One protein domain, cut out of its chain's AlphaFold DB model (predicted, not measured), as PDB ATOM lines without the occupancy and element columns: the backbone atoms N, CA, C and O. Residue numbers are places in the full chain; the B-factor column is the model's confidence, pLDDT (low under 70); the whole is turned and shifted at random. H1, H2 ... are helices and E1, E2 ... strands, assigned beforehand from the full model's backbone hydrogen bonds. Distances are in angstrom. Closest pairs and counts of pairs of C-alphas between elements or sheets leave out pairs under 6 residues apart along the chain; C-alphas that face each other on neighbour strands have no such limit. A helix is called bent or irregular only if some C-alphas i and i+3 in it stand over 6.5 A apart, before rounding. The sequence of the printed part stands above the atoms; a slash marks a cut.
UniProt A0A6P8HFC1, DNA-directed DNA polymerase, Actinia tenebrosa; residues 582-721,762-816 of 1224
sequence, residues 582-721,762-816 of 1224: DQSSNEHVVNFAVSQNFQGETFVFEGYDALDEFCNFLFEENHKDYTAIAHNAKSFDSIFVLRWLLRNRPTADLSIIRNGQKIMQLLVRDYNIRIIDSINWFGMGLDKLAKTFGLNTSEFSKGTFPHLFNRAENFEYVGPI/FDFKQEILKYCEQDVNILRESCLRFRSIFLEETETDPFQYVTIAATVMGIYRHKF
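AT A GLANCE: This is residues 582 to 721 and 762 to 816 of the 1224 residues of the protein "DNA-directed DNA polymerase" of Actinia tenebrosa (UniProt A0A6P8HFC1). A long helix, H5, runs along the longest axis, and the smaller parts gather along it: the hairpin E1 and E2 packs on its earlier half, H4 packs on its residues 775 to 786, and H6 sits near its last end. A four-stranded sheet with H2 over one face comes to H5 with its edge strand E3, while H1 packs on both H2 and the hairpin. The printed part has 195 residues, with six named helices and six named strands in the order E1 E2 H1 E3 H2 E4 E5 E6 H3 H4 H5 H6, in the mixed class. The larger sheet, E3 E6 E5 E4, is mixed. The whole is compact, with a radius of gyration of the C-alphas of 17.7 A and spans of 60 by 46 by 32 A.

IN THESE COORDINATES: Find C-alpha 589 at (-2.823, -56.899, 36.005); there E1, residues 589 to 597, begins, running 24.1 A and bending by 56 degrees at residue 592. Read on through E2, 602 to 606, H1, 610 to 618, E3, 627 to 630, and H2, 637 to 648, 16.9 A long. Next come E4, 654 to 659, E5, 662 to 668, E6, 673 to 677, H3, 679 to 682, and H4, 686 to 693, irregular with C-alphas 687 and 690 7.1 A apart. H5, 764 to 794, spans 44.1 A from (13.321, -59.278, 29.699), and H6, 804 to 816, ends at (-3.807, -10.019, 40.228).

HOW THE PARTS SIT: Begin at the hairpin E1 and E2, antiparallel, with N 593 and O 605 2.9 A apart. The closest C-alphas of E1 and H5 are Val 594 and Glu 773, 6.1 A. H1 touches H2 about perpendicular, at 83 degrees, closest at the C-alphas of Cys 615 and Val 641, 6.8 A. E3 and E6 are parallel, with N 628 and O 674 at 2.8 A. E4 E5 E6 form a meander, each strand the antiparallel neighbour of the one before, with N 655 and O 667 at 2.8 A and N 675 and O 666 at 2.8 A. E3, H2, E4 form a split strand-helix-strand unit, other strands lying between its two, with a right-handed crossover. H2 is on this sheet at a height of 10.1 A, making two layers, helix and sheet; H5 only grazes it. H4 touches H5 at a tilt of 38 degrees, only just steep, the same way, closest at the C-alphas of Leu 689 and Ser 782, 6.0 A. H6 is close to H5 but not clearly touching, the C-alphas of Thr 794 and Ile 811 being 6.8 A apart. H3 is close to H6 but not clearly touching, closest at the C-alphas of Trp 681 and Ile 804, 4.9 A. H1, H2 and H5 have every O i to N i+4 pair within hydrogen-bond range, H4 has 2 of 4, H6 8 of 9, and H3 is too short for one.

THE WHOLE: The C-alphas of Gly 719 and Phe 816, 60.8 A apart, are the two farthest. Residues 722 to 761 are not printed, and C-alphas 721 and 762 are 5.5 A apart across the cut. No link printed whole is long, and residues 650 to 651 are under 70 in pLDDT.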
ATOM      1  N   ASP A 582       0.555 -56.995  32.802       94.00
ATOM      2  CA  ASP A 582       0.185 -58.151  31.994       94.00
ATOM      3  C   ASP A 582      -1.276 -57.984  31.551       94.00
ATOM      4  O   ASP A 582      -2.176 -57.783  32.371       94.00
ATOM      5  N   GLN A 583      -1.503 -58.061  30.243       90.06
ATOM      6  CA  GLN A 583      -2.808 -57.915  29.587       90.06
ATOM      7  C   GLN A 583      -3.304 -59.220  28.934       90.06
ATOM      8  O   GLN A 583      -4.371 -59.250  28.323       90.06
ATOM      9  N   SER A 584      -2.572 -60.332  29.088       86.44
ATOM     10  CA  SER A 584      -2.873 -61.637  28.467       86.44
ATOM     11  C   SER A 584      -4.194 -62.278  28.919       86.44
ATOM     12  O   SER A 584      -4.649 -63.252  28.318       86.44
ATOM     13  N   SER A 585      -4.819 -61.736  29.968       80.81
ATOM     14  CA  SER A 585      -6.076 -62.220  30.550       80.81
ATOM     15  C   SER A 585      -7.333 -61.465  30.089       80.81
ATOM     16  O   SER A 585      -8.429 -61.785  30.551       80.81
ATOM     17  N   ASN A 586      -7.183 -60.450  29.230       78.50
ATOM     18  CA  ASN A 586      -8.168 -59.397  28.929       78.50
ATOM     19  C   ASN A 586      -8.569 -58.505  30.135       78.50
ATOM     20  O   ASN A 586      -9.328 -57.555  29.959       78.50
ATOM     21  N   GLU A 587      -8.027 -58.732  31.337       83.94
ATOM     22  CA  GLU A 587      -7.824 -57.683  32.346       83.94
ATOM     23  C   GLU A 587      -6.339 -57.280  32.376       83.94
ATOM     24  O   GLU A 587      -5.463 -58.145  32.299       83.94
ATOM     25  N   HIS A 588      -6.062 -55.984  32.569       90.69
ATOM     26  CA  HIS A 588      -4.737 -55.510  32.976       90.69
ATOM     27  C   HIS A 588      -4.461 -55.907  34.432       90.69
ATOM     28  O   HIS A 588      -5.252 -55.599  35.333       90.69
ATOM     29  N   VAL A 589      -3.314 -56.538  34.673       93.94
ATOM     30  CA  VAL A 589      -2.823 -56.899  36.005       93.94
ATOM     31  C   VAL A 589      -1.427 -56.315  36.184       93.94
ATOM     32  O   VAL A 589      -0.502 -56.725  35.493       93.94
ATOM     33  N   VAL A 590      -1.283 -55.365  37.113       96.75
ATOM     34  CA  VAL A 590       0.016 -54.775  37.476       96.75
ATOM     35  C   VAL A 590       0.959 -55.876  37.954       96.75
ATOM     36  O   VAL A 590       0.625 -56.600  38.895       96.75
ATOM     37  N   ASN A 591       2.108 -56.002  37.291       95.50
ATOM     38  CA  ASN A 591       3.124 -57.017  37.582       95.50
ATOM     39  C   ASN A 591       4.553 -56.450  37.689       95.50
ATOM     40  O   ASN A 591       5.502 -57.210  37.889       95.50
ATOM     41  N   PHE A 592       4.699 -55.133  37.548       97.25
ATOM     42  CA  PHE A 592       5.906 -54.375  37.862       97.25
ATOM     43  C   PHE A 592       5.497 -52.938  38.211       97.25
ATOM     44  O   PHE A 592       4.526 -52.418  37.656       97.25
ATOM     45  N   ALA A 593       6.218 -52.295  39.122       98.06
ATOM     46  CA  ALA A 593       6.054 -50.880  39.425       98.06
ATOM     47  C   ALA A 593       7.397 -50.265  39.819       98.06
ATOM     48  O   ALA A 593       8.172 -50.877  40.558       98.06
ATOM     49  N   VAL A 594       7.639 -49.031  39.384       98.31
ATOM     50  CA  VAL A 594       8.776 -48.219  39.833       98.31
ATOM     51  C   VAL A 594       8.239 -46.941  40.461       98.31
ATOM     52  O   VAL A 594       7.271 -46.356  39.973       98.31
ATOM     53  N   SER A 595       8.858 -46.500  41.553       98.12
ATOM     54  CA  SER A 595       8.604 -45.198  42.158       98.12
ATOM     55  C   SER A 595       9.909 -44.497  42.519       98.12
ATOM     56  O   SER A 595      10.848 -45.143  42.958       98.12
ATOM     57  N   GLN A 596       9.960 -43.178  42.371       98.44
ATOM     58  CA  GLN A 596      11.063 -42.331  42.819       98.44
ATOM     59  C   GLN A 596      10.544 -41.211  43.715       98.44
ATOM     60  O   GLN A 596       9.458 -40.677  43.477       98.44
ATOM     61  N   ASN A 597      11.317 -40.804  44.718       96.88
ATOM     62  CA  ASN A 597      11.011 -39.597  45.491       96.88
ATOM     63  C   ASN A 597      11.612 -38.327  44.858       96.88
ATOM     64  O   ASN A 597      12.236 -38.350  43.795       96.88
ATOM     65  N   PHE A 598      11.405 -37.184  45.513       95.69
ATOM     66  CA  PHE A 598      11.929 -35.891  45.075       95.69
ATOM     67  C   PHE A 598      13.459 -35.895  44.899       95.69
ATOM     68  O   PHE A 598      13.965 -35.355  43.915       95.69
ATOM     69  N   GLN A 599      14.185 -36.565  45.795       95.25
ATOM     70  CA  GLN A 599      15.645 -36.687  45.787       95.25
ATOM     71  C   GLN A 599      16.171 -37.627  44.688       95.25
ATOM     72  O   GLN A 599      17.321 -37.484  44.288       95.25
ATOM     73  N   GLY A 600      15.334 -38.528  44.160       94.06
ATOM     74  CA  GLY A 600      15.712 -39.502  43.128       94.06
ATOM     75  C   GLY A 600      16.027 -40.900  43.662       94.06
ATOM     76  O   GLY A 600      16.580 -41.714  42.933       94.06
ATOM     77  N   GLU A 601      15.670 -41.211  44.911       96.75
ATOM     78  CA  GLU A 601      15.773 -42.576  45.436       96.75
ATOM     79  C   GLU A 601      14.732 -43.469  44.732       96.75
ATOM     80  O   GLU A 601      13.529 -43.229  44.875       96.75
ATOM     81  N   THR A 602      15.184 -44.469  43.963       97.25
ATOM     82  CA  THR A 602      14.317 -45.445  43.275       97.25
ATOM     83  C   THR A 602      13.873 -46.576  44.216       97.25
ATOM     84  O   THR A 602      14.678 -47.199  44.907       97.25
ATOM     85  N   PHE A 603      12.582 -46.903  44.162       97.62
ATOM     86  CA  PHE A 603      11.927 -48.044  44.795       97.62
ATOM     87  C   PHE A 603      11.286 -48.912  43.701       97.62
ATOM     88  O   PHE A 603      10.487 -48.418  42.903       97.62
ATOM     89  N   VAL A 604      11.627 -50.201  43.661       97.88
ATOM     90  CA  VAL A 604      11.161 -51.161  42.645       97.88
ATOM     91  C   VAL A 604      10.287 -52.226  43.304       97.88
ATOM     92  O   VAL A 604      10.635 -52.738  44.367       97.88
ATOM     93  N   PHE A 605       9.175 -52.578  42.659       97.62
ATOM     94  CA  PHE A 605       8.242 -53.613  43.104       97.62
ATOM     95  C   PHE A 605       7.997 -54.586  41.944       97.62
ATOM     96  O   PHE A 605       7.549 -54.178  40.872       97.62
ATOM     97  N   GLU A 606       8.291 -55.871  42.143       94.56
ATOM     98  CA  GLU A 606       8.332 -56.870  41.066       94.56
ATOM     99  C   GLU A 606       7.292 -57.981  41.257       94.56
ATOM    100  O   GLU A 606       7.041 -58.436  42.371       94.56
ATOM    101  N   GLY A 607       6.732 -58.493  40.159       92.94
ATOM    102  CA  GLY A 607       5.821 -59.636  40.177       92.94
ATOM    103  C   GLY A 607       4.357 -59.267  40.427       92.94
ATOM    104  O   GLY A 607       3.979 -58.106  40.555       92.94
ATOM    105  N   TYR A 608       3.485 -60.276  40.469       93.00
ATOM    106  CA  TYR A 608       2.025 -60.079  40.531       93.00
ATOM    107  C   TYR A 608       1.509 -59.581  41.898       93.00
ATOM    108  O   TYR A 608       0.313 -59.316  42.046       93.00
ATOM    109  N   ASP A 609       2.394 -59.448  42.888       94.12
ATOM    110  CA  ASP A 609       2.197 -58.758  44.162       94.12
ATOM    111  C   ASP A 609       2.682 -57.292  44.139       94.12
ATOM    112  O   ASP A 609       2.394 -56.569  45.089       94.12
ATOM    113  N   ALA A 610       3.330 -56.803  43.070       96.50
ATOM    114  CA  ALA A 610       3.898 -55.447  42.995       96.50
ATOM    115  C   ALA A 610       2.897 -54.334  43.362       96.50
ATOM    116  O   ALA A 610       3.251 -53.378  44.049       96.50
ATOM    117  N   LEU A 611       1.619 -54.474  42.983       97.44
ATOM    118  CA  LEU A 611       0.557 -53.542  43.390       97.44
ATOM    119  C   LEU A 611       0.227 -53.622  44.889       97.44
ATOM    120  O   LEU A 611      -0.082 -52.595  45.495       97.44
ATOM    121  N   ASP A 612       0.258 -54.819  45.485       96.06
ATOM    122  CA  ASP A 612       0.098 -54.994  46.931       96.06
ATOM    123  C   ASP A 612       1.296 -54.380  47.677       96.06
ATOM    124  O   ASP A 612       1.090 -53.687  48.672       96.06
ATOM    125  N   GLU A 613       2.528 -54.564  47.194       97.44
ATOM    126  CA  GLU A 613       3.739 -54.000  47.808       97.44
ATOM    127  C   GLU A 613       3.812 -52.472  47.670       97.44
ATOM    128  O   GLU A 613       3.890 -51.786  48.692       97.44
ATOM    129  N   PHE A 614       3.651 -51.927  46.459       98.19
ATOM    130  CA  PHE A 614       3.582 -50.483  46.207       98.19
ATOM    131  C   PHE A 614       2.489 -49.805  47.045       98.19
ATOM    132  O   PHE A 614       2.723 -48.761  47.654       98.19
ATOM    133  N   CYS A 615       1.288 -50.392  47.133       96.88
ATOM    134  CA  CYS A 615       0.215 -49.812  47.946       96.88
ATOM    135  C   CYS A 615       0.447 -49.974  49.456       96.88
ATOM    136  O   CYS A 615      -0.080 -49.179  50.236       96.88
ATOM    137  N   ASN A 616       1.213 -50.971  49.905       94.38
ATOM    138  CA  ASN A 616       1.639 -51.025  51.302       94.38
ATOM    139  C   ASN A 616       2.630 -49.890  51.594       94.38
ATOM    140  O   ASN A 616       2.328 -49.079  52.466       94.38
ATOM    141  N   PHE A 617       3.706 -49.777  50.804       95.94
ATOM    142  CA  PHE A 617       4.707 -48.701  50.849       95.94
ATOM    143  C   PHE A 617       4.061 -47.304  50.844       95.94
ATOM    144  O   PHE A 617       4.248 -46.521  51.776       95.94
ATOM    145  N   LEU A 618       3.216 -47.009  49.849       96.06
ATOM    146  CA  LEU A 618       2.578 -45.699  49.693       96.06
ATOM    147  C   LEU A 618       1.656 -45.331  50.868       96.06
ATOM    148  O   LEU A 618       1.450 -44.150  51.127       96.06
ATOM    149  N   PHE A 619       1.091 -46.305  51.589       92.31
ATOM    150  CA  PHE A 619       0.155 -46.060  52.696       92.31
ATOM    151  C   PHE A 619       0.718 -46.441  54.080       92.31
ATOM    152  O   PHE A 619      -0.040 -46.839  54.982       92.31
ATOM    153  N   GLU A 620       2.035 -46.311  54.244       87.44
ATOM    154  CA  GLU A 620       2.750 -46.245  55.524       87.44
ATOM    155  C   GLU A 620       2.693 -44.834  56.166       87.44
ATOM    156  O   GLU A 620       2.125 -43.889  55.618       87.44
ATOM    157  N   GLU A 621       3.222 -44.688  57.388       79.94
ATOM    158  CA  GLU A 621       3.166 -43.433  58.169       79.94
ATOM    159  C   GLU A 621       4.301 -42.439  57.828       79.94
ATOM    160  O   GLU A 621       4.160 -41.239  58.059       79.94
ATOM    161  N   ASN A 622       5.388 -42.918  57.214       88.25
ATOM    162  CA  ASN A 622       6.470 -42.122  56.609       88.25
ATOM    163  C   ASN A 622       5.967 -41.234  55.452       88.25
ATOM    164  O   ASN A 622       6.295 -40.049  55.398       88.25
ATOM    165  N   HIS A 623       5.105 -41.766  54.583       92.94
ATOM    166  CA  HIS A 623       4.548 -41.075  53.417       92.94
ATOM    167  C   HIS A 623       3.373 -40.144  53.743       92.94
ATOM    168  O   HIS A 623       2.651 -39.687  52.858       92.94
ATOM    169  N   LYS A 624       3.168 -39.791  55.015       92.38
ATOM    170  CA  LYS A 624       2.110 -38.861  55.412       92.38
ATOM    171  C   LYS A 624       2.265 -37.487  54.735       92.38
ATOM    172  O   LYS A 624       3.358 -36.926  54.652       92.38
ATOM    173  N   ASP A 625       1.144 -36.930  54.282       94.12
ATOM    174  CA  ASP A 625       1.041 -35.681  53.512       94.12
ATOM    175  C   ASP A 625       1.758 -35.697  52.134       94.12
ATOM    176  O   ASP A 625       1.900 -34.641  51.514       94.12
ATOM    177  N   TYR A 626       2.200 -36.859  51.625       96.88
ATOM    178  CA  TYR A 626       2.813 -36.956  50.291       96.88
ATOM    179  C   TYR A 626       1.810 -36.804  49.143       96.88
ATOM    180  O   TYR A 626       0.601 -37.028  49.262       96.88
ATOM    181  N   THR A 627       2.346 -36.429  47.983       97.88
ATOM    182  CA  THR A 627       1.625 -36.338  46.713       97.88
ATOM    183  C   THR A 627       2.321 -37.205  45.670       97.88
ATOM    184  O   THR A 627       3.396 -36.860  45.190       97.88
ATOM    185  N   ALA A 628       1.706 -38.339  45.342       98.12
ATOM    186  CA  ALA A 628       2.158 -39.247  44.301       98.12
ATOM    187  C   ALA A 628       1.644 -38.801  42.921       98.12
ATOM    188  O   ALA A 628       0.493 -38.372  42.779       98.12
ATOM    189  N   ILE A 629       2.499 -38.901  41.908       98.31
ATOM    190  CA  ILE A 629       2.278 -38.396  40.553       98.31
ATOM    191  C   ILE A 629       2.626 -39.505  39.556       98.31
ATOM    192  O   ILE A 629       3.759 -39.974  39.536       98.31
ATOM    193  N   ALA A 630       1.669 -39.877  38.708       97.75
ATOM    194  CA  ALA A 630       1.895 -40.745  37.547       97.75
ATOM    195  C   ALA A 630       1.421 -40.043  36.263       97.75
ATOM    196  O   ALA A 630       0.687 -39.041  36.314       97.75
ATOM    197  N   HIS A 631       1.858 -40.520  35.098       96.31
ATOM    198  CA  HIS A 631       1.501 -39.921  33.811       96.31
ATOM    199  C   HIS A 631       0.266 -40.604  33.217       96.31
ATOM    200  O   HIS A 631       0.274 -41.795  32.958       96.31
ATOM    201  N   ASN A 632      -0.814 -39.849  32.979       94.44
ATOM    202  CA  ASN A 632      -2.147 -40.378  32.653       94.44
ATOM    203  C   ASN A 632      -2.847 -41.109  33.820       94.44
ATOM    204  O   ASN A 632      -3.849 -41.799  33.601       94.44
ATOM    205  N   ALA A 633      -2.414 -40.864  35.065       94.62
ATOM    206  CA  ALA A 633      -2.917 -41.524  36.278       94.62
ATOM    207  C   ALA A 633      -4.445 -41.499  36.438       94.62
ATOM    208  O   ALA A 633      -5.014 -42.353  37.119       94.62
ATOM    209  N   LYS A 634      -5.128 -40.526  35.814       92.25
ATOM    210  CA  LYS A 634      -6.591 -40.397  35.835       92.25
ATOM    211  C   LYS A 634      -7.319 -41.424  34.975       92.25
ATOM    212  O   LYS A 634      -8.496 -41.677  35.226       92.25
ATOM    213  N   SER A 635      -6.663 -41.938  33.939       89.31
ATOM    214  CA  SER A 635      -7.220 -42.919  33.002       89.31
ATOM    215  C   SER A 635      -6.754 -44.341  33.318       89.31
ATOM    216  O   SER A 635      -7.469 -45.276  32.974       89.31
ATOM    217  N   PHE A 636      -5.584 -44.488  33.950       92.44
ATOM    218  CA  PHE A 636      -4.939 -45.772  34.219       92.44
ATOM    219  C   PHE A 636      -4.675 -45.951  35.727       92.44
ATOM    220  O   PHE A 636      -5.562 -46.395  36.455       92.44
ATOM    221  N   ASP A 637      -3.520 -45.526  36.232       96.06
ATOM    222  CA  ASP A 637      -2.906 -45.955  37.504       96.06
ATOM    223  C   ASP A 637      -3.806 -45.854  38.740       96.06
ATOM    224  O   ASP A 637      -3.904 -46.780  39.555       96.06
ATOM    225  N   SER A 638      -4.543 -44.746  38.859       94.88
ATOM    226  CA  SER A 638      -5.417 -44.494  40.009       94.88
ATOM    227  C   SER A 638      -6.548 -45.519  40.138       94.88
ATOM    228  O   SER A 638      -7.103 -45.662  41.230       94.88
ATOM    229  N   ILE A 639      -6.911 -46.245  39.068       92.12
ATOM    230  CA  ILE A 639      -7.934 -47.294  39.155       92.12
ATOM    231  C   ILE A 639      -7.415 -48.524  39.898       92.12
ATOM    232  O   ILE A 639      -8.170 -49.113  40.672       92.12
ATOM    233  N   PHE A 640      -6.135 -48.879  39.741       95.44
ATOM    234  CA  PHE A 640      -5.525 -50.011  40.436       95.44
ATOM    235  C   PHE A 640      -5.405 -49.719  41.931       95.44
ATOM    236  O   PHE A 640      -5.864 -50.520  42.749       95.44
ATOM    237  N   VAL A 641      -4.918 -48.527  42.294       95.69
ATOM    238  CA  VAL A 641      -4.814 -48.101  43.699       95.69
ATOM    239  C   VAL A 641      -6.197 -47.958  44.353       95.69
ATOM    240  O   VAL A 641      -6.392 -48.376  45.496       95.69
ATOM    241  N   LEU A 642      -7.214 -47.464  43.633       92.44
ATOM    242  CA  LEU A 642      -8.593 -47.448  44.138       92.44
ATOM    243  C   LEU A 642      -9.164 -48.871  44.306       92.44
ATOM    244  O   LEU A 642      -9.776 -49.167  45.336       92.44
ATOM    245  N   ARG A 643      -8.945 -49.770  43.334       89.19
ATOM    246  CA  ARG A 643      -9.347 -51.192  43.395       89.19
ATOM    247  C   ARG A 643      -8.678 -51.898  44.580       89.19
ATOM    248  O   ARG A 643      -9.324 -52.718  45.233       89.19
ATOM    249  N   TRP A 644      -7.432 -51.544  44.896       92.62
ATOM    250  CA  TRP A 644      -6.693 -52.012  46.068       92.62
ATOM    251  C   TRP A 644      -7.288 -51.493  47.382       92.62
ATOM    252  O   TRP A 644      -7.660 -52.292  48.245       92.62
ATOM    253  N   LEU A 645      -7.461 -50.174  47.522       87.50
ATOM    254  CA  LEU A 645      -8.002 -49.543  48.735       87.50
ATOM    255  C   LEU A 645      -9.387 -50.094  49.099       87.50
ATOM    256  O   LEU A 645      -9.628 -50.440  50.254       87.50
ATOM    257  N   LEU A 646     -10.277 -50.261  48.116       82.12
ATOM    258  CA  LEU A 646     -11.622 -50.807  48.332       82.12
ATOM    259  C   LEU A 646     -11.624 -52.286  48.766       82.12
ATOM    260  O   LEU A 646     -12.563 -52.724  49.434       82.12
ATOM    261  N   ARG A 647     -10.583 -53.056  48.423       80.25
ATOM    262  CA  ARG A 647     -10.407 -54.456  48.849       80.25
ATOM    263  C   ARG A 647      -9.756 -54.553  50.232       80.25
ATOM    264  O   ARG A 647     -10.294 -55.228  51.114       80.25
ATOM    265  N   ASN A 648      -8.628 -53.867  50.417       78.31
ATOM    266  CA  ASN A 648      -7.714 -54.055  51.547       78.31
ATOM    267  C   ASN A 648      -7.928 -53.053  52.695       78.31
ATOM    268  O   ASN A 648      -7.780 -53.427  53.861       78.31
ATOM    269  N   ARG A 649      -8.373 -51.819  52.411       75.56
ATOM    270  CA  ARG A 649      -8.719 -50.789  53.415       75.56
ATOM    271  C   ARG A 649     -10.171 -50.267  53.251       75.56
ATOM    272  O   ARG A 649     -10.375 -49.059  53.164       75.56
ATOM    273  N   PRO A 650     -11.217 -51.128  53.289       65.69
ATOM    274  CA  PRO A 650     -12.632 -50.774  53.036       65.69
ATOM    275  C   PRO A 650     -13.311 -49.916  54.130       65.69
ATOM    276  O   PRO A 650     -14.534 -49.935  54.279       65.69
ATOM    277  N   THR A 651     -12.523 -49.226  54.952       67.62
ATOM    278  CA  THR A 651     -12.965 -48.253  55.963       67.62
ATOM    279  C   THR A 651     -12.109 -46.983  55.946       67.62
ATOM    280  O   THR A 651     -12.182 -46.217  56.902       67.62
ATOM    281  N   ALA A 652     -11.268 -46.798  54.923       70.00
ATOM    282  CA  ALA A 652     -10.459 -45.598  54.751       70.00
ATOM    283  C   ALA A 652     -11.333 -44.389  54.387       70.00
ATOM    284  O   ALA A 652     -12.332 -44.532  53.676       70.00
ATOM    285  N   ASP A 653     -10.951 -43.197  54.843       80.12
ATOM    286  CA  ASP A 653     -11.627 -41.953  54.463       80.12
ATOM    287  C   ASP A 653     -11.123 -41.483  53.085       80.12
ATOM    288  O   ASP A 653     -10.052 -40.884  52.953       80.12
ATOM    289  N   LEU A 654     -11.879 -41.819  52.032       84.94
ATOM    290  CA  LEU A 654     -11.523 -41.561  50.634       84.94
ATOM    291  C   LEU A 654     -12.257 -40.342  50.059       84.94
ATOM    292  O   LEU A 654     -13.472 -40.197  50.179       84.94
ATOM    293  N   SER A 655     -11.512 -39.496  49.349       88.31
ATOM    294  CA  SER A 655     -12.001 -38.283  48.694       88.31
ATOM    295  C   SER A 655     -11.566 -38.282  47.229       88.31
ATOM    296  O   SER A 655     -10.400 -38.040  46.922       88.31
ATOM    297  N   ILE A 656     -12.496 -38.563  46.316       89.38
ATOM    298  CA  ILE A 656     -12.199 -38.787  44.894       89.38
ATOM    299  C   ILE A 656     -12.731 -37.614  44.067       89.38
ATOM    300  O   ILE A 656     -13.921 -37.312  44.119       89.38
ATOM    301  N   ILE A 657     -11.870 -36.972  43.276       89.19
ATOM    302  CA  ILE A 657     -12.281 -35.984  42.268       89.19
ATOM    303  C   ILE A 657     -12.339 -36.705  40.923       89.19
ATOM    304  O   ILE A 657     -11.353 -37.311  40.505       89.19
ATOM    305  N   ARG A 658     -13.486 -36.648  40.240       85.38
ATOM    306  CA  ARG A 658     -13.721 -37.343  38.967       85.38
ATOM    307  C   ARG A 658     -14.045 -36.393  37.818       85.38
ATOM    308  O   ARG A 658     -14.531 -35.286  38.031       85.38
ATOM    309  N   ASN A 659     -13.802 -36.858  36.597       80.12
ATOM    310  CA  ASN A 659     -14.300 -36.260  35.361       80.12
ATOM    311  C   ASN A 659     -14.827 -37.396  34.467       80.12
ATOM    312  O   ASN A 659     -14.054 -38.077  33.790       80.12
ATOM    313  N   GLY A 660     -16.131 -37.674  34.555       75.38
ATOM    314  CA  GLY A 660     -16.690 -38.952  34.105       75.38
ATOM    315  C   GLY A 660     -16.102 -40.112  34.917       75.38
ATOM    316  O   GLY A 660     -16.002 -40.031  36.140       75.38
ATOM    317  N   GLN A 661     -15.659 -41.173  34.241       74.38
ATOM    318  CA  GLN A 661     -14.989 -42.307  34.893       74.38
ATOM    319  C   GLN A 661     -13.550 -41.989  35.355       74.38
ATOM    320  O   GLN A 661     -13.031 -42.678  36.232       74.38
ATOM    321  N   LYS A 662     -12.909 -40.940  34.811       86.56
ATOM    322  CA  LYS A 662     -11.490 -40.628  35.065       86.56
ATOM    323  C   LYS A 662     -11.267 -40.021  36.454       86.56
ATOM    324  O   LYS A 662     -11.999 -39.116  36.861       86.56
ATOM    325  N   ILE A 663     -10.241 -40.485  37.168       91.38
ATOM    326  CA  ILE A 663      -9.913 -40.094  38.551       91.38
ATOM    327  C   ILE A 663      -8.901 -38.938  38.532       91.38
ATOM    328  O   ILE A 663      -7.696 -39.142  38.511       91.38
ATOM    329  N   MET A 664      -9.387 -37.697  38.530       91.38
ATOM    330  CA  MET A 664      -8.543 -36.491  38.486       91.38
ATOM    331  C   MET A 664      -7.660 -36.333  39.737       91.38
ATOM    332  O   MET A 664      -6.570 -35.773  39.645       91.38
ATOM    333  N   GLN A 665      -8.148 -36.798  40.893       94.50
ATOM    334  CA  GLN A 665      -7.388 -36.927  42.139       94.50
ATOM    335  C   GLN A 665      -7.992 -38.048  42.991       94.50
ATOM    336  O   GLN A 665      -9.214 -38.096  43.172       94.50
ATOM    337  N   LEU A 666      -7.145 -38.873  43.603       94.56
ATOM    338  CA  LEU A 666      -7.506 -39.764  44.707       94.56
ATOM    339  C   LEU A 666      -6.819 -39.266  45.988       94.56
ATOM    340  O   LEU A 666      -5.598 -39.219  46.045       94.56
ATOM    341  N   LEU A 667      -7.588 -38.857  47.000       94.50
ATOM    342  CA  LEU A 667      -7.070 -38.425  48.305       94.50
ATOM    343  C   LEU A 667      -7.497 -39.417  49.395       94.50
ATOM    344  O   LEU A 667      -8.690 -39.652  49.584       94.50
ATOM    345  N   VAL A 668      -6.521 -39.953  50.129       90.56
ATOM    346  CA  VAL A 668      -6.708 -40.803  51.314       90.56
ATOM    347  C   VAL A 668      -6.521 -39.933  52.558       90.56
ATOM    348  O   VAL A 668      -5.394 -39.634  52.958       90.56
ATOM    349  N   ARG A 669      -7.624 -39.483  53.168       87.12
ATOM    350  CA  ARG A 669      -7.597 -38.483  54.252       87.12
ATOM    351  C   ARG A 669      -6.944 -38.996  55.534       87.12
ATOM    352  O   ARG A 669      -6.375 -38.187  56.258       87.12
ATOM    353  N   ASP A 670      -6.954 -40.310  55.773       81.44
ATOM    354  CA  ASP A 670      -6.318 -40.943  56.943       81.44
ATOM    355  C   ASP A 670      -4.824 -40.577  57.082       81.44
ATOM    356  O   ASP A 670      -4.323 -40.424  58.195       81.44
ATOM    357  N   TYR A 671      -4.136 -40.393  55.947       82.94
ATOM    358  CA  TYR A 671      -2.713 -40.032  55.851       82.94
ATOM    359  C   TYR A 671      -2.486 -38.693  55.125       82.94
ATOM    360  O   TYR A 671      -1.344 -38.276  54.953       82.94
ATOM    361  N   ASN A 672      -3.562 -38.028  54.682       92.06
ATOM    362  CA  ASN A 672      -3.537 -36.850  53.805       92.06
ATOM    363  C   ASN A 672      -2.758 -37.068  52.482       92.06
ATOM    364  O   ASN A 672      -2.197 -36.134  51.914       92.06
ATOM    365  N   ILE A 673      -2.722 -38.308  51.983       95.75
ATOM    366  CA  ILE A 673      -1.961 -38.680  50.781       95.75
ATOM    367  C   ILE A 673      -2.800 -38.439  49.532       95.75
ATOM    368  O   ILE A 673      -3.948 -38.889  49.454       95.75
ATOM    369  N   ARG A 674      -2.222 -37.750  48.547       96.69
ATOM    370  CA  ARG A 674      -2.835 -37.493  47.236       96.69
ATOM    371  C   ARG A 674      -2.184 -38.343  46.154       96.69
ATOM    372  O   ARG A 674      -0.972 -38.504  46.153       96.69
ATOM    373  N   ILE A 675      -2.982 -38.769  45.184       97.50
ATOM    374  CA  ILE A 675      -2.532 -39.264  43.882       97.50
ATOM    375  C   ILE A 675      -3.134 -38.351  42.812       97.50
ATOM    376  O   ILE A 675      -4.343 -38.088  42.839       97.50
ATOM    377  N   ILE A 676      -2.290 -37.835  41.919       96.75
ATOM    378  CA  ILE A 676      -2.630 -36.882  40.851       96.75
ATOM    379  C   ILE A 676      -2.009 -37.300  39.510       96.75
ATOM    380  O   ILE A 676      -1.054 -38.068  39.458       96.75
ATOM    381  N   ASP A 677      -2.561 -36.771  38.419       96.12
ATOM    382  CA  ASP A 677      -2.128 -37.058  37.048       96.12
ATOM    383  C   ASP A 677      -1.409 -35.862  36.413       96.12
ATOM    384  O   ASP A 677      -2.017 -34.804  36.224       96.12
ATOM    385  N   SER A 678      -0.153 -36.046  36.000       95.31
ATOM    386  CA  SER A 678       0.665 -34.987  35.394       95.31
ATOM    387  C   SER A 678       0.110 -34.429  34.070       95.31
ATOM    388  O   SER A 678       0.314 -33.250  33.762       95.31
ATOM    389  N   ILE A 679      -0.708 -35.189  33.322       92.94
ATOM    390  CA  ILE A 679      -1.383 -34.690  32.106       92.94
ATOM    391  C   ILE A 679      -2.337 -33.525  32.425       92.94
ATOM    392  O   ILE A 679      -2.603 -32.697  31.552       92.94
ATOM    393  N   ASN A 680      -2.813 -33.388  33.669       92.44
ATOM    394  CA  ASN A 680      -3.644 -32.255  34.100       92.44
ATOM    395  C   ASN A 680      -2.907 -30.898  34.127       92.44
ATOM    396  O   ASN A 680      -3.555 -29.864  34.329       92.44
ATOM    397  N   TRP A 681      -1.586 -30.901  33.922       91.12
ATOM    398  CA  TRP A 681      -0.767 -29.710  33.702       91.12
ATOM    399  C   TRP A 681      -0.184 -29.668  32.288       91.12
ATOM    400  O   TRP A 681      -0.289 -28.637  31.632       91.12
ATOM    401  N   PHE A 682       0.385 -30.776  31.801       87.62
ATOM    402  CA  PHE A 682       1.142 -30.776  30.542       87.62
ATOM    403  C   PHE A 682       0.288 -30.852  29.269       87.62
ATOM    404  O   PHE A 682       0.687 -30.313  28.240       87.62
ATOM    405  N   GLY A 683      -0.860 -31.543  29.299       85.50
ATOM    406  CA  GLY A 683      -1.717 -31.721  28.117       85.50
ATOM    407  C   GLY A 683      -1.079 -32.477  26.936       85.50
ATOM    408  O   GLY A 683      -1.613 -32.427  25.831       85.50
ATOM    409  N   MET A 684       0.047 -33.167  27.145       88.56
ATOM    410  CA  MET A 684       0.801 -33.905  26.123       88.56
ATOM    411  C   MET A 684       1.361 -35.219  26.687       88.56
ATOM    412  O   MET A 684       1.376 -35.400  27.903       88.56
ATOM    413  N   GLY A 685       1.810 -36.115  25.802       89.50
ATOM    414  CA  GLY A 685       2.426 -37.394  26.167       89.50
ATOM    415  C   GLY A 685       3.862 -37.266  26.686       89.50
ATOM    416  O   GLY A 685       4.557 -36.288  26.397       89.50
ATOM    417  N   LEU A 686       4.294 -38.282  27.438       90.69
ATOM    418  CA  LEU A 686       5.596 -38.355  28.106       90.69
ATOM    419  C   LEU A 686       6.781 -38.154  27.146       90.69
ATOM    420  O   LEU A 686       7.720 -37.425  27.461       90.69
ATOM    421  N   ASP A 687       6.672 -38.701  25.931       86.00
ATOM    422  CA  ASP A 687       7.657 -38.608  24.843       86.00
ATOM    423  C   ASP A 687       7.972 -37.171  24.389       86.00
ATOM    424  O   ASP A 687       8.947 -36.943  23.675       86.00
ATOM    425  N   LYS A 688       7.154 -36.192  24.794       88.94
ATOM    426  CA  LYS A 688       7.335 -34.774  24.463       88.94
ATOM    427  C   LYS A 688       7.844 -33.934  25.631       88.94
ATOM    428  O   LYS A 688       8.271 -32.803  25.385       88.94
ATOM    429  N   LEU A 689       7.824 -34.437  26.870       90.19
ATOM    430  CA  LEU A 689       8.134 -33.613  28.044       90.19
ATOM    431  C   LEU A 689       9.609 -33.203  28.092       90.19
ATOM    432  O   LEU A 689       9.884 -32.012  28.213       90.19
ATOM    433  N   ALA A 690      10.538 -34.143  27.885       88.44
ATOM    434  CA  ALA A 690      11.978 -33.868  27.891       88.44
ATOM    435  C   ALA A 690      12.356 -32.731  26.923       88.44
ATOM    436  O   ALA A 690      12.887 -31.701  27.340       88.44
ATOM    437  N   LYS A 691      11.948 -32.848  25.650       87.56
ATOM    438  CA  LYS A 691      12.137 -31.797  24.631       87.56
ATOM    439  C   LYS A 691      11.416 -30.483  24.970       87.56
ATOM    440  O   LYS A 691      11.905 -29.416  24.611       87.56
ATOM    441  N   THR A 692      10.268 -30.535  25.646       86.69
ATOM    442  CA  THR A 692       9.501 -29.333  26.026       86.69
ATOM    443  C   THR A 692      10.125 -28.582  27.202       86.69
ATOM    444  O   THR A 692      10.030 -27.358  27.244       86.69
ATOM    445  N   PHE A 693      10.788 -29.271  28.135       87.12
ATOM    446  CA  PHE A 693      11.417 -28.654  29.310       87.12
ATOM    447  C   PHE A 693      12.937 -28.471  29.193       87.12
ATOM    448  O   PHE A 693      13.556 -27.938  30.112       87.12
ATOM    449  N   GLY A 694      13.520 -28.830  28.045       83.56
ATOM    450  CA  GLY A 694      14.948 -28.659  27.766       83.56
ATOM    451  C   GLY A 694      15.837 -29.685  28.469       83.56
ATOM    452  O   GLY A 694      16.996 -29.387  28.736       83.56
ATOM    453  N   LEU A 695      15.298 -30.865  28.789       87.38
ATOM    454  CA  LEU A 695      16.093 -31.994  29.271       87.38
ATOM    455  C   LEU A 695      16.875 -32.618  28.108       87.38
ATOM    456  O   LEU A 695      16.427 -32.587  26.958       87.38
ATOM    457  N   ASN A 696      18.019 -33.221  28.420       84.62
ATOM    458  CA  ASN A 696      18.864 -33.904  27.447       84.62
ATOM    459  C   ASN A 696      18.111 -35.067  26.772       84.62
ATOM    460  O   ASN A 696      17.779 -36.059  27.413       84.62
ATOM    461  N   THR A 697      17.832 -34.972  25.470       80.69
ATOM    462  CA  THR A 697      16.989 -35.960  24.778       80.69
ATOM    463  C   THR A 697      17.696 -37.264  24.403       80.69
ATOM    464  O   THR A 697      17.012 -38.157  23.916       80.69
ATOM    465  N   SER A 698      19.013 -37.413  24.598       75.94
ATOM    466  CA  SER A 698      19.658 -38.738  24.507       75.94
ATOM    467  C   SER A 698      19.435 -39.558  25.783       75.94
ATOM    468  O   SER A 698      19.128 -40.744  25.716       75.94
ATOM    469  N   GLU A 699      19.505 -38.893  26.932       76.38
ATOM    470  CA  GLU A 699      19.349 -39.436  28.285       76.38
ATOM    471  C   GLU A 699      17.872 -39.631  28.671       76.38
ATOM    472  O   GLU A 699      17.469 -40.706  29.106       76.38
ATOM    473  N   PHE A 700      17.032 -38.625  28.413       79.25
ATOM    474  CA  PHE A 700      15.601 -38.607  28.733       79.25
ATOM    475  C   PHE A 700      14.730 -38.915  27.502       79.25
ATOM    476  O   PHE A 700      13.771 -38.199  27.195       79.25
ATOM    477  N   SER A 701      15.075 -39.977  26.766       77.50
ATOM    478  CA  SER A 701      14.262 -40.507  25.661       77.50
ATOM    479  C   SER A 701      13.374 -41.664  26.124       77.50
ATOM    480  O   SER A 701      13.816 -42.560  26.839       77.50
ATOM    481  N   LYS A 702      12.098 -41.668  25.708       81.81
ATOM    482  CA  LYS A 702      11.195 -42.793  25.987       81.81
ATOM    483  C   LYS A 702      11.606 -44.005  25.143       81.81
ATOM    484  O   LYS A 702      11.600 -43.922  23.915       81.81
ATOM    485  N   GLY A 703      11.930 -45.113  25.812       79.31
ATOM    486  CA  GLY A 703      12.346 -46.369  25.189       79.31
ATOM    487  C   GLY A 703      11.242 -47.090  24.399       79.31
ATOM    488  O   GLY A 703      10.106 -46.629  24.289       79.31
ATOM    489  N   THR A 704      11.585 -48.259  23.851       84.56
ATOM    490  CA  THR A 704      10.678 -49.113  23.065       84.56
ATOM    491  C   THR A 704      10.542 -50.487  23.720       84.56
ATOM    492  O   THR A 704      11.514 -51.232  23.804       84.56
ATOM    493  N   PHE A 705       9.331 -50.836  24.166       90.31
ATOM    494  CA  PHE A 705       9.076 -52.004  25.017       90.31
ATOM    495  C   PHE A 705       8.045 -52.983  24.410       90.31
ATOM    496  O   PHE A 705       7.033 -52.543  23.849       90.31
ATOM    497  N   PRO A 706       8.252 -54.315  24.502       92.31
ATOM    498  CA  PRO A 706       7.320 -55.309  23.971       92.31
ATOM    499  C   PRO A 706       6.158 -55.593  24.943       92.31
ATOM    500  O   PRO A 706       6.066 -56.668  25.539       92.31
ATOM    501  N   HIS A 707       5.229 -54.642  25.076       90.75
ATOM    502  CA  HIS A 707       4.085 -54.678  26.008       90.75
ATOM    503  C   HIS A 707       3.192 -55.944  25.923       90.75
ATOM    504  O   HIS A 707       2.483 -56.261  26.875       90.75
ATOM    505  N   LEU A 708       3.185 -56.686  24.804       91.50
ATOM    506  CA  LEU A 708       2.432 -57.950  24.656       91.50
ATOM    507  C   LEU A 708       3.260 -59.208  25.007       91.50
ATOM    508  O   LEU A 708       2.712 -60.319  25.058       91.50
ATOM    509  N   PHE A 709       4.570 -59.045  25.217       94.25
ATOM    510  CA  PHE A 709       5.493 -60.068  25.720       94.25
ATOM    511  C   PHE A 709       5.524 -60.107  27.255       94.25
ATOM    512  O   PHE A 709       5.868 -61.148  27.808       94.25
ATOM    513  N   ASN A 710       5.110 -59.028  27.936       94.56
ATOM    514  CA  ASN A 710       5.003 -58.963  29.396       94.56
ATOM    515  C   ASN A 710       3.982 -59.981  29.941       94.56
ATOM    516  O   ASN A 710       2.771 -59.784  29.828       94.56
ATOM    517  N   ARG A 711       4.486 -61.110  30.459       92.81
ATOM    518  CA  ARG A 711       3.716 -62.291  30.888       92.81
ATOM    519  C   ARG A 711       4.502 -63.116  31.906       92.81
ATOM    520  O   ARG A 711       5.720 -63.236  31.786       92.81
ATOM    521  N   ALA A 712       3.805 -63.826  32.794       89.44
ATOM    522  CA  ALA A 712       4.396 -64.759  33.765       89.44
ATOM    523  C   ALA A 712       5.328 -65.821  33.149       89.44
ATOM    524  O   ALA A 712       6.248 -66.297  33.805       89.44
ATOM    525  N   GLU A 713       5.060 -66.226  31.905       91.88
ATOM    526  CA  GLU A 713       5.832 -67.228  31.159       91.88
ATOM    527  C   GLU A 713       7.142 -66.683  30.559       91.88
ATOM    528  O   GLU A 713       8.035 -67.470  30.262       91.88
ATOM    529  N   ASN A 714       7.281 -65.355  30.454       92.56
ATOM    530  CA  ASN A 714       8.429 -64.670  29.852       92.56
ATOM    531  C   ASN A 714       9.273 -63.868  30.863       92.56
ATOM    532  O   ASN A 714      10.256 -63.254  30.465       92.56
ATOM    533  N   PHE A 715       8.908 -63.834  32.150       87.81
ATOM    534  CA  PHE A 715       9.572 -62.954  33.126       87.81
ATOM    535  C   PHE A 715      11.062 -63.286  33.340       87.81
ATOM    536  O   PHE A 715      11.871 -62.392  33.541       87.81
ATOM    537  N   GLU A 716      11.425 -64.565  33.211       92.00
ATOM    538  CA  GLU A 716      12.803 -65.077  33.281       92.00
ATOM    539  C   GLU A 716      13.414 -65.286  31.869       92.00
ATOM    540  O   GLU A 716      14.279 -66.142  31.678       92.00
ATOM    541  N   TYR A 717      12.905 -64.598  30.837       93.06
ATOM    542  CA  TYR A 717      13.373 -64.770  29.457       93.06
ATOM    543  C   TYR A 717      14.704 -64.052  29.216       93.06
ATOM    544  O   TYR A 717      14.793 -62.831  29.330       93.06
ATOM    545  N   VAL A 718      15.702 -64.825  28.788       90.75
ATOM    546  CA  VAL A 718      17.017 -64.358  28.340       90.75
ATOM    547  C   VAL A 718      17.288 -64.988  26.970       90.75
ATOM    548  O   VAL A 718      17.339 -66.215  26.855       90.75
ATOM    549  N   GLY A 719      17.408 -64.179  25.913       87.38
ATOM    550  CA  GLY A 719      17.552 -64.687  24.544       87.38
ATOM    551  C   GLY A 719      17.577 -63.607  23.451       87.38
ATOM    552  O   GLY A 719      17.939 -62.464  23.721       87.38
ATOM    553  N   PRO A 720      17.231 -63.946  22.195       84.62
ATOM    554  CA  PRO A 720      17.067 -62.967  21.116       84.62
ATOM    555  C   PRO A 720      15.923 -61.970  21.368       84.62
ATOM    556  O   PRO A 720      14.966 -62.264  22.079       84.62
ATOM    557  N   ILE A 721      15.975 -60.801  20.722       87.75
ATOM    558  CA  ILE A 721      14.914 -59.784  20.813       87.75
ATOM    559  C   ILE A 721      13.528 -60.348  20.401       87.75
ATOM    560  O   ILE A 721      13.427 -61.035  19.375       87.75
ATOM    561  N   PHE A 762      18.910 -60.100  24.974       87.25
ATOM    562  CA  PHE A 762      17.697 -59.510  25.527       87.25
ATOM    563  C   PHE A 762      17.301 -60.263  26.805       87.25
ATOM    564  O   PHE A 762      16.764 -61.371  26.745       87.25
ATOM    565  N   ASP A 763      17.581 -59.653  27.955       91.06
ATOM    566  CA  ASP A 763      17.049 -60.032  29.266       91.06
ATOM    567  C   ASP A 763      15.759 -59.237  29.512       91.06
ATOM    568  O   ASP A 763      15.778 -58.012  29.660       91.06
ATOM    569  N   PHE A 764      14.618 -59.931  29.538       92.81
ATOM    570  CA  PHE A 764      13.321 -59.278  29.699       92.81
ATOM    571  C   PHE A 764      13.176 -58.576  31.057       92.81
ATOM    572  O   PHE A 764      12.519 -57.535  31.131       92.81
ATOM    573  N   LYS A 765      13.792 -59.107  32.121       91.62
ATOM    574  CA  LYS A 765      13.708 -58.532  33.467       91.62
ATOM    575  C   LYS A 765      14.509 -57.232  33.567       91.62
ATOM    576  O   LYS A 765      14.044 -56.271  34.179       91.62
ATOM    577  N   GLN A 766      15.680 -57.172  32.935       91.56
ATOM    578  CA  GLN A 766      16.457 -55.932  32.861       91.56
ATOM    579  C   GLN A 766      15.759 -54.880  31.988       91.56
ATOM    580  O   GLN A 766      15.684 -53.718  32.382       91.56
ATOM    581  N   GLU A 767      15.195 -55.268  30.840       92.12
ATOM    582  CA  GLU A 767      14.546 -54.317  29.925       92.12
ATOM    583  C   GLU A 767      13.190 -53.787  30.457       92.12
ATOM    584  O   GLU A 767      12.882 -52.620  30.215       92.12
ATOM    585  N   ILE A 768      12.403 -54.557  31.236       94.06
ATOM    586  CA  ILE A 768      11.187 -54.025  31.904       94.06
ATOM    587  C   ILE A 768      11.525 -53.044  33.036       94.06
ATOM    588  O   ILE A 768      10.897 -51.987  33.124       94.06
ATOM    589  N   LEU A 769      12.547 -53.341  33.851       94.56
ATOM    590  CA  LEU A 769      13.036 -52.425  34.886       94.56
ATOM    591  C   LEU A 769      13.502 -51.106  34.263       94.56
ATOM    592  O   LEU A 769      13.004 -50.040  34.619       94.56
ATOM    593  N   LYS A 770      14.403 -51.198  33.283       92.94
ATOM    594  CA  LYS A 770      14.975 -50.065  32.550       92.94
ATOM    595  C   LYS A 770      13.906 -49.206  31.874       92.94
ATOM    596  O   LYS A 770      13.995 -47.986  31.948       92.94
ATOM    597  N   TYR A 771      12.888 -49.805  31.253       93.50
ATOM    598  CA  TYR A 771      11.800 -49.051  30.619       93.50
ATOM    599  C   TYR A 771      10.927 -48.308  31.640       93.50
ATOM    600  O   TYR A 771      10.696 -47.108  31.489       93.50
ATOM    601  N   CYS A 772      10.493 -48.988  32.707       94.88
ATOM    602  CA  CYS A 772       9.655 -48.378  33.740       94.88
ATOM    603  C   CYS A 772      10.421 -47.289  34.521       94.88
ATOM    604  O   CYS A 772       9.872 -46.225  34.801       94.88
ATOM    605  N   GLU A 773      11.708 -47.501  34.814       95.00
ATOM    606  CA  GLU A 773      12.567 -46.489  35.438       95.00
ATOM    607  C   GLU A 773      12.874 -45.313  34.491       95.00
ATOM    608  O   GLU A 773      12.893 -44.168  34.943       95.00
ATOM    609  N   GLN A 774      13.041 -45.531  33.180       93.50
ATOM    610  CA  GLN A 774      13.152 -44.438  32.201       93.50
ATOM    611  C   GLN A 774      11.892 -43.563  32.174       93.50
ATOM    612  O   GLN A 774      12.005 -42.337  32.224       93.50
ATOM    613  N   ASP A 775      10.699 -44.160  32.147       94.44
ATOM    614  CA  ASP A 775       9.442 -43.405  32.153       94.44
ATOM    615  C   ASP A 775       9.261 -42.591  33.451       94.44
ATOM    616  O   ASP A 775       8.906 -41.406  33.396       94.44
ATOM    617  N   VAL A 776       9.590 -43.172  34.614       96.56
ATOM    618  CA  VAL A 776       9.563 -42.460  35.906       96.56
ATOM    619  C   VAL A 776      10.619 -41.349  35.968       96.56
ATOM    620  O   VAL A 776      10.285 -40.248  36.406       96.56
ATOM    621  N   ASN A 777      11.840 -41.566  35.464       95.50
ATOM    622  CA  ASN A 777      12.885 -40.536  35.381       95.50
ATOM    623  C   ASN A 777      12.449 -39.346  34.509       95.50
ATOM    624  O   ASN A 777      12.533 -38.193  34.942       95.50
ATOM    625  N   ILE A 778      11.925 -39.609  33.302       95.25
ATOM    626  CA  ILE A 778      11.414 -38.568  32.394       95.25
ATOM    627  C   ILE A 778      10.281 -37.790  33.070       95.25
ATOM    628  O   ILE A 778      10.249 -36.558  32.987       95.25
ATOM    629  N   LEU A 779       9.364 -38.481  33.756       96.62
ATOM    630  CA  LEU A 779       8.271 -37.854  34.495       96.62
ATOM    631  C   LEU A 779       8.791 -36.984  35.649       96.62
ATOM    632  O   LEU A 779       8.357 -35.836  35.769       96.62
ATOM    633  N   ARG A 780       9.704 -37.508  36.473       96.94
ATOM    634  CA  ARG A 780      10.284 -36.829  37.638       96.94
ATOM    635  C   ARG A 780      11.005 -35.555  37.219       96.94
ATOM    636  O   ARG A 780      10.588 -34.474  37.633       96.94
ATOM    637  N   GLU A 781      12.007 -35.647  36.347       95.75
ATOM    638  CA  GLU A 781      12.793 -34.477  35.933       95.75
ATOM    639  C   GLU A 781      11.947 -33.447  35.174       95.75
ATOM    640  O   GLU A 781      12.050 -32.245  35.426       95.75
ATOM    641  N   SER A 782      11.004 -33.885  34.332       94.44
ATOM    642  CA  SER A 782      10.070 -32.958  33.673       94.44
ATOM    643  C   SER A 782       9.172 -32.233  34.678       94.44
ATOM    644  O   SER A 782       8.904 -31.040  34.523       94.44
ATOM    645  N   CYS A 783       8.716 -32.917  35.732       95.44
ATOM    646  CA  CYS A 783       7.930 -32.305  36.800       95.44
ATOM    647  C   CYS A 783       8.758 -31.348  37.665       95.44
ATOM    648  O   CYS A 783       8.271 -30.264  37.984       95.44
ATOM    649  N   LEU A 784       9.994 -31.702  38.026       95.69
ATOM    650  CA  LEU A 784      10.890 -30.843  38.806       95.69
ATOM    651  C   LEU A 784      11.311 -29.598  38.006       95.69
ATOM    652  O   LEU A 784      11.270 -28.475  38.526       95.69
ATOM    653  N   ARG A 785      11.608 -29.751  36.708       93.38
ATOM    654  CA  ARG A 785      11.927 -28.629  35.819       93.38
ATOM    655  C   ARG A 785      10.721 -27.728  35.549       93.38
ATOM    656  O   ARG A 785      10.859 -26.509  35.581       93.38
ATOM    657  N   PHE A 786       9.525 -28.294  35.379       92.94
ATOM    658  CA  PHE A 786       8.283 -27.518  35.337       92.94
ATOM    659  C   PHE A 786       8.047 -26.759  36.651       92.94
ATOM    660  O   PHE A 786       7.814 -25.554  36.621       92.94
ATOM    661  N   ARG A 787       8.161 -27.432  37.806       94.25
ATOM    662  CA  ARG A 787       7.952 -26.850  39.144       94.25
ATOM    663  C   ARG A 787       8.897 -25.685  39.433       94.25
ATOM    664  O   ARG A 787       8.427 -24.677  39.949       94.25
ATOM    665  N   SER A 788      10.186 -25.805  39.108       93.75
ATOM    666  CA  SER A 788      11.167 -24.731  39.332       93.75
ATOM    667  C   SER A 788      10.819 -23.467  38.544       93.75
ATOM    668  O   SER A 788      10.656 -22.415  39.153       93.75
ATOM    669  N   ILE A 789      10.581 -23.580  37.232       89.38
ATOM    670  CA  ILE A 789      10.181 -22.442  36.382       89.38
ATOM    671  C   ILE A 789       8.846 -21.836  36.861       89.38
ATOM    672  O   ILE A 789       8.666 -20.620  36.867       89.38
ATOM    673  N   PHE A 790       7.899 -22.674  37.290       89.19
ATOM    674  CA  PHE A 790       6.590 -22.218  37.767       89.19
ATOM    675  C   PHE A 790       6.681 -21.482  39.120       89.19
ATOM    676  O   PHE A 790       5.959 -20.508  39.334       89.19
ATOM    677  N   LEU A 791       7.580 -21.906  40.015       91.56
ATOM    678  CA  LEU A 791       7.875 -21.213  41.273       91.56
ATOM    679  C   LEU A 791       8.609 -19.885  41.036       91.56
ATOM    680  O   LEU A 791       8.203 -18.886  41.620       91.56
ATOM    681  N   GLU A 792       9.617 -19.866  40.159       89.50
ATOM    682  CA  GLU A 792      10.391 -18.669  39.791       89.50
ATOM    683  C   GLU A 792       9.490 -17.551  39.234       89.50
ATOM    684  O   GLU A 792       9.565 -16.409  39.676       89.50
ATOM    685  N   GLU A 793       8.581 -17.885  38.313       85.12
ATOM    686  CA  GLU A 793       7.699 -16.908  37.658       85.12
ATOM    687  C   GLU A 793       6.463 -16.532  38.513       85.12
ATOM    688  O   GLU A 793       5.901 -15.445  38.362       85.12
ATOM    689  N   THR A 794       5.976 -17.421  39.398       86.94
ATOM    690  CA  THR A 794       4.629 -17.269  40.004       86.94
ATOM    691  C   THR A 794       4.523 -17.461  41.519       86.94
ATOM    692  O   THR A 794       3.426 -17.288  42.054       86.94
ATOM    693  N   GLU A 795       5.612 -17.804  42.219       89.06
ATOM    694  CA  GLU A 795       5.653 -18.108  43.669       89.06
ATOM    695  C   GLU A 795       4.666 -19.212  44.121       89.06
ATOM    696  O   GLU A 795       4.399 -19.397  45.307       89.06
ATOM    697  N   THR A 796       4.108 -19.978  43.178       90.50
ATOM    698  CA  THR A 796       3.028 -20.941  43.424       90.50
ATOM    699  C   THR A 796       3.468 -22.348  43.028       90.50
ATOM    700  O   THR A 796       3.727 -22.606  41.858       90.50
ATOM    701  N   ASP A 797       3.499 -23.295  43.968       93.94
ATOM    702  CA  ASP A 797       3.816 -24.696  43.654       93.94
ATOM    703  C   ASP A 797       2.635 -25.353  42.897       93.94
ATOM    704  O   ASP A 797       1.532 -25.486  43.453       93.94
ATOM    705  N   PRO A 798       2.810 -25.761  41.622       93.62
ATOM    706  CA  PRO A 798       1.699 -26.199  40.786       93.62
ATOM    707  C   PRO A 798       1.077 -27.518  41.253       93.62
ATOM    708  O   PRO A 798      -0.142 -27.682  41.129       93.62
ATOM    709  N   PHE A 799       1.867 -28.420  41.848       95.56
ATOM    710  CA  PHE A 799       1.416 -29.741  42.306       95.56
ATOM    711  C   PHE A 799       0.670 -29.692  43.644       95.56
ATOM    712  O   PHE A 799       0.081 -30.681  44.079       95.56
ATOM    713  N   GLN A 800       0.582 -28.514  44.269       94.50
ATOM    714  CA  GLN A 800      -0.341 -28.297  45.381       94.50
ATOM    715  C   GLN A 800      -1.805 -28.175  44.933       94.50
ATOM    716  O   GLN A 800      -2.717 -28.220  45.769       94.50
ATOM    717  N   TYR A 801      -2.057 -28.065  43.630       94.25
ATOM    718  CA  TYR A 801      -3.379 -28.040  43.009       94.25
ATOM    719  C   TYR A 801      -3.651 -29.389  42.304       94.25
ATOM    720  O   TYR A 801      -2.992 -30.379  42.598       94.25
ATOM    721  N   VAL A 802      -4.673 -29.471  41.445       92.50
ATOM    722  CA  VAL A 802      -5.083 -30.733  40.769       92.50
ATOM    723  C   VAL A 802      -5.037 -30.619  39.241       92.50
ATOM    724  O   VAL A 802      -5.016 -31.622  38.530       92.50
ATOM    725  N   THR A 803      -5.057 -29.387  38.729       92.56
ATOM    726  CA  THR A 803      -5.030 -29.047  37.305       92.56
ATOM    727  C   THR A 803      -4.406 -27.666  37.128       92.56
ATOM    728  O   THR A 803      -4.527 -26.822  38.023       92.56
ATOM    729  N   ILE A 804      -3.851 -27.387  35.946       93.06
ATOM    730  CA  ILE A 804      -3.375 -26.044  35.578       93.06
ATOM    731  C   ILE A 804      -4.450 -24.965  35.793       93.06
ATOM    732  O   ILE A 804      -4.175 -23.936  36.403       93.06
ATOM    733  N   ALA A 805      -5.706 -25.234  35.417       91.94
ATOM    734  CA  ALA A 805      -6.839 -24.318  35.601       91.94
ATOM    735  C   ALA A 805      -7.155 -23.998  37.081       91.94
ATOM    736  O   ALA A 805      -7.767 -22.971  37.379       91.94
ATOM    737  N   ALA A 806      -6.755 -24.862  38.021       92.88
ATOM    738  CA  ALA A 806      -6.833 -24.581  39.452       92.88
ATOM    739  C   ALA A 806      -5.611 -23.786  39.946       92.88
ATOM    740  O   ALA A 806      -5.784 -22.879  40.760       92.88
ATOM    741  N   THR A 807      -4.409 -24.077  39.433       93.94
ATOM    742  CA  THR A 807      -3.179 -23.338  39.760       93.94
ATOM    743  C   THR A 807      -3.249 -21.881  39.293       93.94
ATOM    744  O   THR A 807      -3.040 -20.978  40.097       93.94
ATOM    745  N   VAL A 808      -3.630 -21.621  38.035       94.12
ATOM    746  CA  VAL A 808      -3.698 -20.252  37.471       94.12
ATOM    747  C   VAL A 808      -4.736 -19.369  38.161       94.12
ATOM    748  O   VAL A 808      -4.553 -18.162  38.253       94.12
ATOM    749  N   MET A 809      -5.804 -19.968  38.692       94.94
ATOM    750  CA  MET A 809      -6.807 -19.273  39.502       94.94
ATOM    751  C   MET A 809      -6.321 -19.029  40.938       94.94
ATOM    752  O   MET A 809      -6.752 -18.070  41.570       94.94
ATOM    753  N   GLY A 810      -5.398 -19.855  41.445       94.00
ATOM    754  CA  GLY A 810      -4.609 -19.538  42.634       94.00
ATOM    755  C   GLY A 810      -3.745 -18.299  42.398       94.00
ATOM    756  O   GLY A 810      -3.906 -17.315  43.110       94.00
ATOM    757  N   ILE A 811      -2.927 -18.314  41.338       93.75
ATOM    758  CA  ILE A 811      -2.074 -17.183  40.931       93.75
ATOM    759  C   ILE A 811      -2.898 -15.904  40.745       93.75
ATOM    760  O   ILE A 811      -2.566 -14.873  41.322       93.75
ATOM    761  N   TYR A 812      -3.994 -15.962  39.978       95.56
ATOM    762  CA  TYR A 812      -4.846 -14.799  39.725       95.56
ATOM    763  C   TYR A 812      -5.416 -14.223  41.030       95.56
ATOM    764  O   TYR A 812      -5.281 -13.029  41.283       95.56
ATOM    765  N   ARG A 813      -5.969 -15.068  41.913       95.00
ATOM    766  CA  ARG A 813      -6.527 -14.635  43.208       95.00
ATOM    767  C   ARG A 813      -5.476 -14.214  44.243       95.00
ATOM    768  O   ARG A 813      -5.851 -13.588  45.230       95.00
ATOM    769  N   HIS A 814      -4.207 -14.550  44.033       91.94
ATOM    770  CA  HIS A 814      -3.097 -14.125  44.881       91.94
ATOM    771  C   HIS A 814      -2.479 -12.801  44.409       91.94
ATOM    772  O   HIS A 814      -2.372 -11.872  45.204       91.94
ATOM    773  N   LYS A 815      -2.077 -12.722  43.133       92.56
ATOM    774  CA  LYS A 815      -1.226 -11.648  42.594       92.56
ATOM    775  C   LYS A 815      -1.958 -10.581  41.767       92.56
ATOM    776  O   LYS A 815      -1.394  -9.514  41.560       92.56
ATOM    777  N   PHE A 816      -3.168 -10.853  41.267       94.56
ATOM    778  CA  PHE A 816      -3.807 -10.019  40.228       94.56
ATOM    779  C   PHE A 816      -5.245  -9.570  40.546       94.56
ATOM    780  O   PHE A 816      -5.705  -8.556  40.023       94.56
TER     781      PHE A 816